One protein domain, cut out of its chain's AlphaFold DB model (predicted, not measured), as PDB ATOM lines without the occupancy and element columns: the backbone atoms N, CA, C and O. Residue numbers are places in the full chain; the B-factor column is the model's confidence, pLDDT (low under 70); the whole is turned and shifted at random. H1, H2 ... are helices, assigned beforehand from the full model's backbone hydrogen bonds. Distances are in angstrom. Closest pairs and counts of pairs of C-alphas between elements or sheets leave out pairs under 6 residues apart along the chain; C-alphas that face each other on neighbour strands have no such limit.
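This is residues 20 to 73 of the 345 residues of the protein "HEXXH motif-containing protein" of Streptomyces sp. 75 (UniProt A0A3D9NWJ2). The domain is a hairpin of two helices, H2 and H3, nearly antiparallel and side by side, with the short helix H1 packed on H2. H1 and H2 run the same way, and the link of residues 26 to 35 folds back between them to the beginning of H2. The printed part has 54 residues with three named helices in the order H1, H2, H3 and no named strand, and its class is all helix. It is compact, with a radius of gyration of the C-alphas of 10.7 A, and only just elongated, spanning 36 by 18 by 14 A.

H1, residues 20 to 25, begins at C-alpha 20 at (31.816, -53.170, 20.538) and is 8.5 A long from first to last C-alpha. H2, residues 36 to 52, is the longest helix at 24.5 A and begins at C-alpha 36 at (30.662, -57.498, 8.760). H3, residues 59 to 70, is 16.9 A long and ends at C-alpha 70 at (20.041, -59.271, 13.899).

H1 touches H2 at a shallow tilt of 29 degrees, the same way. Their closest C-alphas, those of Leu 23 and Ala 42, are 5.2 A apart, and H2 touches H1 with residues 41 to 46 alone. H2 and H3 form a helical hairpin and touch at a shallow tilt of 7 degrees, opposite ways. Their closest C-alphas, those of Val 41 and Leu 62, are 6.2 A apart. H1 and H3 are apart. In H1, H2 and H3 every O i to N i+4 pair is within hydrogen-bond range.

The two C-alphas farthest apart, those of Gly 53 and Pro 73, are 36.3 A apart. The printed part has no cut. Both links are short, with 10 residues between H1 and H2 and 6 between H2 and H3. The mean pLDDT of the printed part is 88.9, and residues 54 to 57, between H2 and H3, are under 70.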
ATOM      1  N   ARG A  20      32.741 -53.401  19.411       96.19
ATOM      2  CA  ARG A  20      31.816 -53.170  20.538       96.19
ATOM      3  C   ARG A  20      32.146 -51.910  21.330       96.19
ATOM      4  O   ARG A  20      31.238 -51.250  21.829       96.19
ATOM      5  N   ALA A  21      33.423 -51.564  21.485       95.62
ATOM      6  CA  ALA A  21      33.814 -50.310  22.121       95.62
ATOM      7  C   ALA A  21      33.330 -49.099  21.306       95.62
ATOM      8  O   ALA A  21      32.744 -48.177  21.879       95.62
ATOM      9  N   ALA A  22      33.490 -49.125  19.979       95.50
ATOM     10  CA  ALA A  22      33.001 -48.072  19.092       95.50
ATOM     11  C   ALA A  22      31.473 -47.907  19.183       95.50
ATOM     12  O   ALA A  22      30.997 -46.791  19.406       95.50
ATOM     13  N   LEU A  23      30.716 -49.011  19.132       95.69
ATOM     14  CA  LEU A  23      29.255 -48.998  19.290       95.69
ATOM     15  C   LEU A  23      28.818 -48.444  20.652       95.69
ATOM     16  O   LEU A  23      28.008 -47.518  20.701       95.69
ATOM     17  N   ARG A  24      29.406 -48.926  21.758       95.38
ATOM     18  CA  ARG A  24      29.091 -48.428  23.111       95.38
ATOM     19  C   ARG A  24      29.350 -46.935  23.248       95.38
ATOM     20  O   ARG A  24      28.549 -46.226  23.852       95.38
ATOM     21  N   THR A  25      30.438 -46.437  22.665       93.56
ATOM     22  CA  THR A  25      30.751 -45.003  22.731       93.56
ATOM     23  C   THR A  25      29.755 -44.159  21.920       93.56
ATOM     24  O   THR A  25      29.575 -42.979  22.209       93.56
ATOM     25  N   ALA A  26      29.070 -44.757  20.942       93.12
ATOM     26  CA  ALA A  26      27.941 -44.164  20.228       93.12
ATOM     27  C   ALA A  26      26.575 -44.443  20.889       93.12
ATOM     28  O   ALA A  26      25.547 -44.103  20.314       93.12
ATOM     29  N   ARG A  27      26.553 -45.042  22.092       94.88
ATOM     30  CA  ARG A  27      25.338 -45.476  22.812       94.88
ATOM     31  C   ARG A  27      24.491 -46.489  22.031       94.88
ATOM     32  O   ARG A  27      23.284 -46.576  22.228       94.88
ATOM     33  N   LEU A  28      25.134 -47.275  21.172       94.38
ATOM     34  CA  LEU A  28      24.530 -48.389  20.454       94.38
ATOM     35  C   LEU A  28      24.890 -49.700  21.160       94.38
ATOM     36  O   LEU A  28      26.000 -49.865  21.674       94.38
ATOM     37  N   SER A  29      23.954 -50.645  21.172       91.31
ATOM     38  CA  SER A  29      24.186 -52.006  21.655       91.31
ATOM     39  C   SER A  29      23.860 -53.003  20.550       91.31
ATOM     40  O   SER A  29      23.010 -52.745  19.700       91.31
ATOM     41  N   CYS A  30      24.584 -54.116  20.529       86.38
ATOM     42  CA  CYS A  30      24.400 -55.173  19.551       86.38
ATOM     43  C   CYS A  30      24.534 -56.511  20.271       86.38
ATOM     44  O   CYS A  30      25.587 -56.791  20.844       86.38
ATOM     45  N   ALA A  31      23.465 -57.307  20.260       86.38
ATOM     46  CA  ALA A  31      23.483 -58.683  20.756       86.38
ATOM     47  C   ALA A  31      23.920 -59.684  19.672       86.38
ATOM     48  O   ALA A  31      24.090 -60.867  19.957       86.38
ATOM     49  N   VAL A  32      24.093 -59.219  18.430       81.88
ATOM     50  CA  VAL A  32      24.440 -60.069  17.291       81.88
ATOM     51  C   VAL A  32      25.875 -60.574  17.439       81.88
ATOM     52  O   VAL A  32      26.743 -59.816  17.885       81.88
ATOM     53  N   PRO A  33      26.161 -61.829  17.052       85.31
ATOM     54  CA  PRO A  33      27.530 -62.303  16.867       85.31
ATOM     55  C   PRO A  33      28.336 -61.428  15.889       85.31
ATOM     56  O   PRO A  33      27.794 -60.577  15.184       85.31
ATOM     57  N   ALA A  34      29.649 -61.668  15.832       90.44
ATOM     58  CA  ALA A  34      30.540 -60.993  14.896       90.44
ATOM     59  C   ALA A  34      30.015 -61.117  13.453       90.44
ATOM     60  O   ALA A  34      29.809 -62.223  12.954       90.44
ATOM     61  N   HIS A  35      29.757 -59.971  12.816       95.44
ATOM     62  CA  HIS A  35      29.223 -59.889  11.459       95.44
ATOM     63  C   HIS A  35      29.724 -58.612  10.759       95.44
ATOM     64  O   HIS A  35      29.718 -57.547  11.395       95.44
ATOM     65  N   PRO A  36      30.087 -58.650   9.461       97.00
ATOM     66  CA  PRO A  36      30.662 -57.498   8.760       97.00
ATOM     67  C   PRO A  36      29.772 -56.251   8.760       97.00
ATOM     68  O   PRO A  36      30.265 -55.134   8.915       97.00
ATOM     69  N   ALA A  37      28.449 -56.418   8.671       96.75
ATOM     70  CA  ALA A  37      27.507 -55.296   8.745       96.75
ATOM     71  C   ALA A  37      27.522 -54.576  10.110       96.75
ATOM     72  O   ALA A  37      27.328 -53.361  10.167       96.75
ATOM     73  N   VAL A  38      27.793 -55.291  11.213       97.00
ATOM     74  CA  VAL A  38      27.940 -54.668  12.542       97.00
ATOM     75  C   VAL A  38      29.218 -53.834  12.593       97.00
ATOM     76  O   VAL A  38      29.200 -52.709  13.095       97.00
ATOM     77  N   THR A  39      30.311 -54.353  12.026       97.38
ATOM     78  CA  THR A  39      31.572 -53.614  11.883       97.38
ATOM     79  C   THR A  39      31.375 -52.342  11.053       97.38
ATOM     80  O   THR A  39      31.835 -51.275  11.464       97.38
ATOM     81  N   ALA A  40      30.591 -52.405   9.971       97.62
ATOM     82  CA  ALA A  40      30.268 -51.234   9.151       97.62
ATOM     83  C   ALA A  40      29.548 -50.145   9.946       97.62
ATOM     84  O   ALA A  40      29.960 -48.983   9.915       97.62
ATOM     85  N   VAL A  41      28.519 -50.516  10.716       96.94
ATOM     86  CA  VAL A  41      27.794 -49.560  11.565       96.94
ATOM     87  C   VAL A  41      28.710 -48.966  12.638       96.94
ATOM     88  O   VAL A  41      28.665 -47.760  12.883       96.94
ATOM     89  N   ALA A  42      29.580 -49.771  13.250       96.62
ATOM     90  CA  ALA A  42      30.541 -49.284  14.237       96.62
ATOM     91  C   ALA A  42      31.507 -48.246  13.641       96.62
ATOM     92  O   ALA A  42      31.744 -47.198  14.250       96.62
ATOM     93  N   HIS A  43      32.011 -48.496  12.430       96.75
ATOM     94  CA  HIS A  43      32.863 -47.553  11.707       96.75
ATOM     95  C   HIS A  43      32.132 -46.260  11.346       96.75
ATOM     96  O   HIS A  43      32.680 -45.177  11.563       96.75
ATOM     97  N   GLN A  44      30.898 -46.351  10.848       95.69
ATOM     98  CA  GLN A  44      30.072 -45.178  10.549       95.69
ATOM     99  C   GLN A  44      29.818 -44.344  11.806       95.69
ATOM    100  O   GLN A  44      30.068 -43.141  11.802       95.69
ATOM    101  N   ALA A  45      29.437 -44.982  12.916       94.19
ATOM    102  CA  ALA A  45      29.231 -44.306  14.193       94.19
ATOM    103  C   ALA A  45      30.500 -43.576  14.671       94.19
ATOM    104  O   ALA A  45      30.437 -42.444  15.163       94.19
ATOM    105  N   GLN A  46      31.672 -44.195  14.499       94.38
ATOM    106  CA  GLN A  46      32.952 -43.583  14.847       94.38
ATOM    107  C   GLN A  46      33.297 -42.395  13.933       94.38
ATOM    108  O   GLN A  46      33.779 -41.373  14.426       94.38
ATOM    109  N   GLN A  47      33.034 -42.498  12.626       93.50
ATOM    110  CA  GLN A  47      33.245 -41.413  11.662       93.50
ATOM    111  C   GLN A  47      32.310 -40.227  11.923       93.50
ATOM    112  O   GLN A  47      32.795 -39.103  12.047       93.50
ATOM    113  N   SER A  48      31.005 -40.459  12.109       91.12
ATOM    114  CA  SER A  48      30.029 -39.392  12.377       91.12
ATOM    115  C   SER A  48      30.416 -38.549  13.590       91.12
ATOM    116  O   SER A  48      30.311 -37.323  13.550       91.12
ATOM    117  N   ARG A  49      30.933 -39.183  14.650       89.62
ATOM    118  CA  ARG A  49      31.399 -38.480  15.855       89.62
ATOM    119  C   ARG A  49      32.641 -37.625  15.615       89.62
ATOM    120  O   ARG A  49      32.759 -36.568  16.223       89.62
ATOM    121  N   ARG A  50      33.555 -38.063  14.742       90.75
ATOM    122  CA  ARG A  50      34.747 -37.278  14.375       90.75
ATOM    123  C   ARG A  50      34.381 -36.060  13.529       90.75
ATOM    124  O   ARG A  50      34.964 -35.005  13.731       90.75
ATOM    125  N   SER A  51      33.429 -36.200  12.607       88.12
ATOM    126  CA  SER A  51      33.074 -35.135  11.662       88.12
ATOM    127  C   SER A  51      32.177 -34.049  12.252       88.12
ATOM    128  O   SER A  51      32.316 -32.889  11.888       88.12
ATOM    129  N   THR A  52      31.231 -34.401  13.127       78.12
ATOM    130  CA  THR A  52      30.163 -33.463  13.529       78.12
ATOM    131  C   THR A  52      30.445 -32.702  14.818       78.12
ATOM    132  O   THR A  52      29.723 -31.749  15.106       78.12
ATOM    133  N   GLY A  53      31.434 -33.117  15.623       72.00
ATOM    134  CA  GLY A  53      31.742 -32.522  16.936       72.00
ATOM    135  C   GLY A  53      30.575 -32.506  17.943       72.00
ATOM    136  O   GLY A  53      30.755 -32.115  19.092       72.00
ATOM    137  N   THR A  54      29.381 -32.943  17.537       59.66
ATOM    138  CA  THR A  54      28.108 -32.837  18.244       59.66
ATOM    139  C   THR A  54      27.493 -34.226  18.380       59.66
ATOM    140  O   THR A  54      27.658 -35.102  17.533       59.66
ATOM    141  N   ALA A  55      26.805 -34.466  19.496       60.53
ATOM    142  CA  ALA A  55      26.348 -35.798  19.895       60.53
ATOM    143  C   ALA A  55      25.158 -36.352  19.078       60.53
ATOM    144  O   ALA A  55      24.778 -37.501  19.284       60.53
ATOM    145  N   ASN A  56      24.592 -35.572  18.149       62.88
ATOM    146  CA  ASN A  56      23.316 -35.865  17.483       62.88
ATOM    147  C   ASN A  56      23.479 -36.310  16.018       62.88
ATOM    148  O   ASN A  56      22.686 -35.924  15.163       62.88
ATOM    149  N   GLY A  57      24.507 -37.109  15.706       69.19
ATOM    150  CA  GLY A  57      24.599 -37.791  14.405       69.19
ATOM    151  C   GLY A  57      23.388 -38.712  14.131       69.19
ATOM    152  O   GLY A  57      22.505 -38.818  14.985       69.19
ATOM    153  N   PRO A  58      23.339 -39.424  12.986       84.12
ATOM    154  CA  PRO A  58      22.208 -40.271  12.567       84.12
ATOM    155  C   PRO A  58      22.071 -41.568  13.401       84.12
ATOM    156  O   PRO A  58      21.934 -42.669  12.875       84.12
ATOM    157  N   LEU A  59      22.123 -41.465  14.732       89.69
ATOM    158  CA  LEU A  59      22.053 -42.585  15.669       89.69
ATOM    159  C   LEU A  59      20.775 -43.426  15.516       89.69
ATOM    160  O   LEU A  59      20.910 -44.649  15.579       89.69
ATOM    161  N   PRO A  60      19.572 -42.852  15.279       92.25
ATOM    162  CA  PRO A  60      18.374 -43.660  15.048       92.25
ATOM    163  C   PRO A  60      18.498 -44.576  13.823       92.25
ATOM    164  O   PRO A  60      18.170 -45.755  13.911       92.25
ATOM    165  N   GLU A  61      19.051 -44.075  12.715       93.62
ATOM    166  CA  GLU A  61      19.244 -44.853  11.484       93.62
ATOM    167  C   GLU A  61      20.274 -45.976  11.682       93.62
ATOM    168  O   GLU A  61      20.071 -47.113  11.251       93.62
ATOM    169  N   LEU A  62      21.374 -45.687  12.388       94.69
ATOM    170  CA  LEU A  62      22.390 -46.691  12.715       94.69
ATOM    171  C   LEU A  62      21.839 -47.779  13.648       94.69
ATOM    172  O   LEU A  62      22.144 -48.958  13.456       94.69
ATOM    173  N   ALA A  63      21.014 -47.408  14.630       94.38
ATOM    174  CA  ALA A  63      20.334 -48.359  15.508       94.38
ATOM    175  C   ALA A  63      19.369 -49.263  14.723       94.38
ATOM    176  O   ALA A  63      19.350 -50.475  14.935       94.38
ATOM    177  N   GLU A  64      18.626 -48.696  13.771       93.88
ATOM    178  CA  GLU A  64      17.739 -49.461  12.895       93.88
ATOM    179  C   GLU A  64      18.525 -50.429  11.992       93.88
ATOM    180  O   GLU A  64      18.162 -51.601  11.878       93.88
ATOM    181  N   ARG A  65      19.658 -49.987  11.416       94.12
ATOM    182  CA  ARG A  65      20.578 -50.862  10.662       94.12
ATOM    183  C   ARG A  65      21.045 -52.044  11.516       94.12
ATOM    184  O   ARG A  65      20.956 -53.180  11.061       94.12
ATOM    185  N   LEU A  66      21.498 -51.802  12.748       94.12
ATOM    186  CA  LEU A  66      21.909 -52.856  13.690       94.12
ATOM    187  C   LEU A  66      20.780 -53.844  13.999       94.12
ATOM    188  O   LEU A  66      21.010 -55.056  14.046       94.12
ATOM    189  N   HIS A  67      19.563 -53.337  14.195       92.19
ATOM    190  CA  HIS A  67      18.403 -54.181  14.443       92.19
ATOM    191  C   HIS A  67      18.126 -55.108  13.252       92.19
ATOM    192  O   HIS A  67      17.987 -56.316  13.445       92.19
ATOM    193  N   ARG A  68      18.165 -54.584  12.019       91.44
ATOM    194  CA  ARG A  68      17.987 -55.389  10.798       91.44
ATOM    195  C   ARG A  68      19.042 -56.485  10.652       91.44
ATOM    196  O   ARG A  68      18.685 -57.604  10.307       91.44
ATOM    197  N   VAL A  69      20.306 -56.206  10.983       89.94
ATOM    198  CA  VAL A  69      21.386 -57.212  10.928       89.94
ATOM    199  C   VAL A  69      21.101 -58.411  11.840       89.94
ATOM    200  O   VAL A  69      21.457 -59.534  11.503       89.94
ATOM    201  N   SER A  70      20.416 -58.195  12.967       80.12
ATOM    202  CA  SER A  70      20.041 -59.271  13.899       80.12
ATOM    203  C   SER A  70      19.031 -60.259  13.308       80.12
ATOM    204  O   SER A  70      18.931 -61.383  13.789       80.12
ATOM    205  N   ALA A  71      18.275 -59.831  12.294       79.94
ATOM    206  CA  ALA A  71      17.199 -60.596  11.674       79.94
ATOM    207  C   ALA A  71      17.601 -61.235  10.333       79.94
ATOM    208  O   ALA A  71      16.775 -61.906   9.716       79.94
ATOM    209  N   LEU A  72      18.836 -61.020   9.861       77.69
ATOM    210  CA  LEU A  72      19.260 -61.526   8.559       77.69
ATOM    211  C   LEU A  72      19.439 -63.052   8.596       77.69
ATOM    212  O   LEU A  72      20.188 -63.560   9.441       77.69
ATOM    213  N   PRO A  73      18.785 -63.795   7.684       73.19
ATOM    214  CA  PRO A  73      19.075 -65.207   7.505       73.19
ATOM    215  C   PRO A  73      20.518 -65.366   7.016       73.19
ATOM    216  O   PRO A  73      21.000 -64.579   6.206       73.19
TER     217      PRO A  73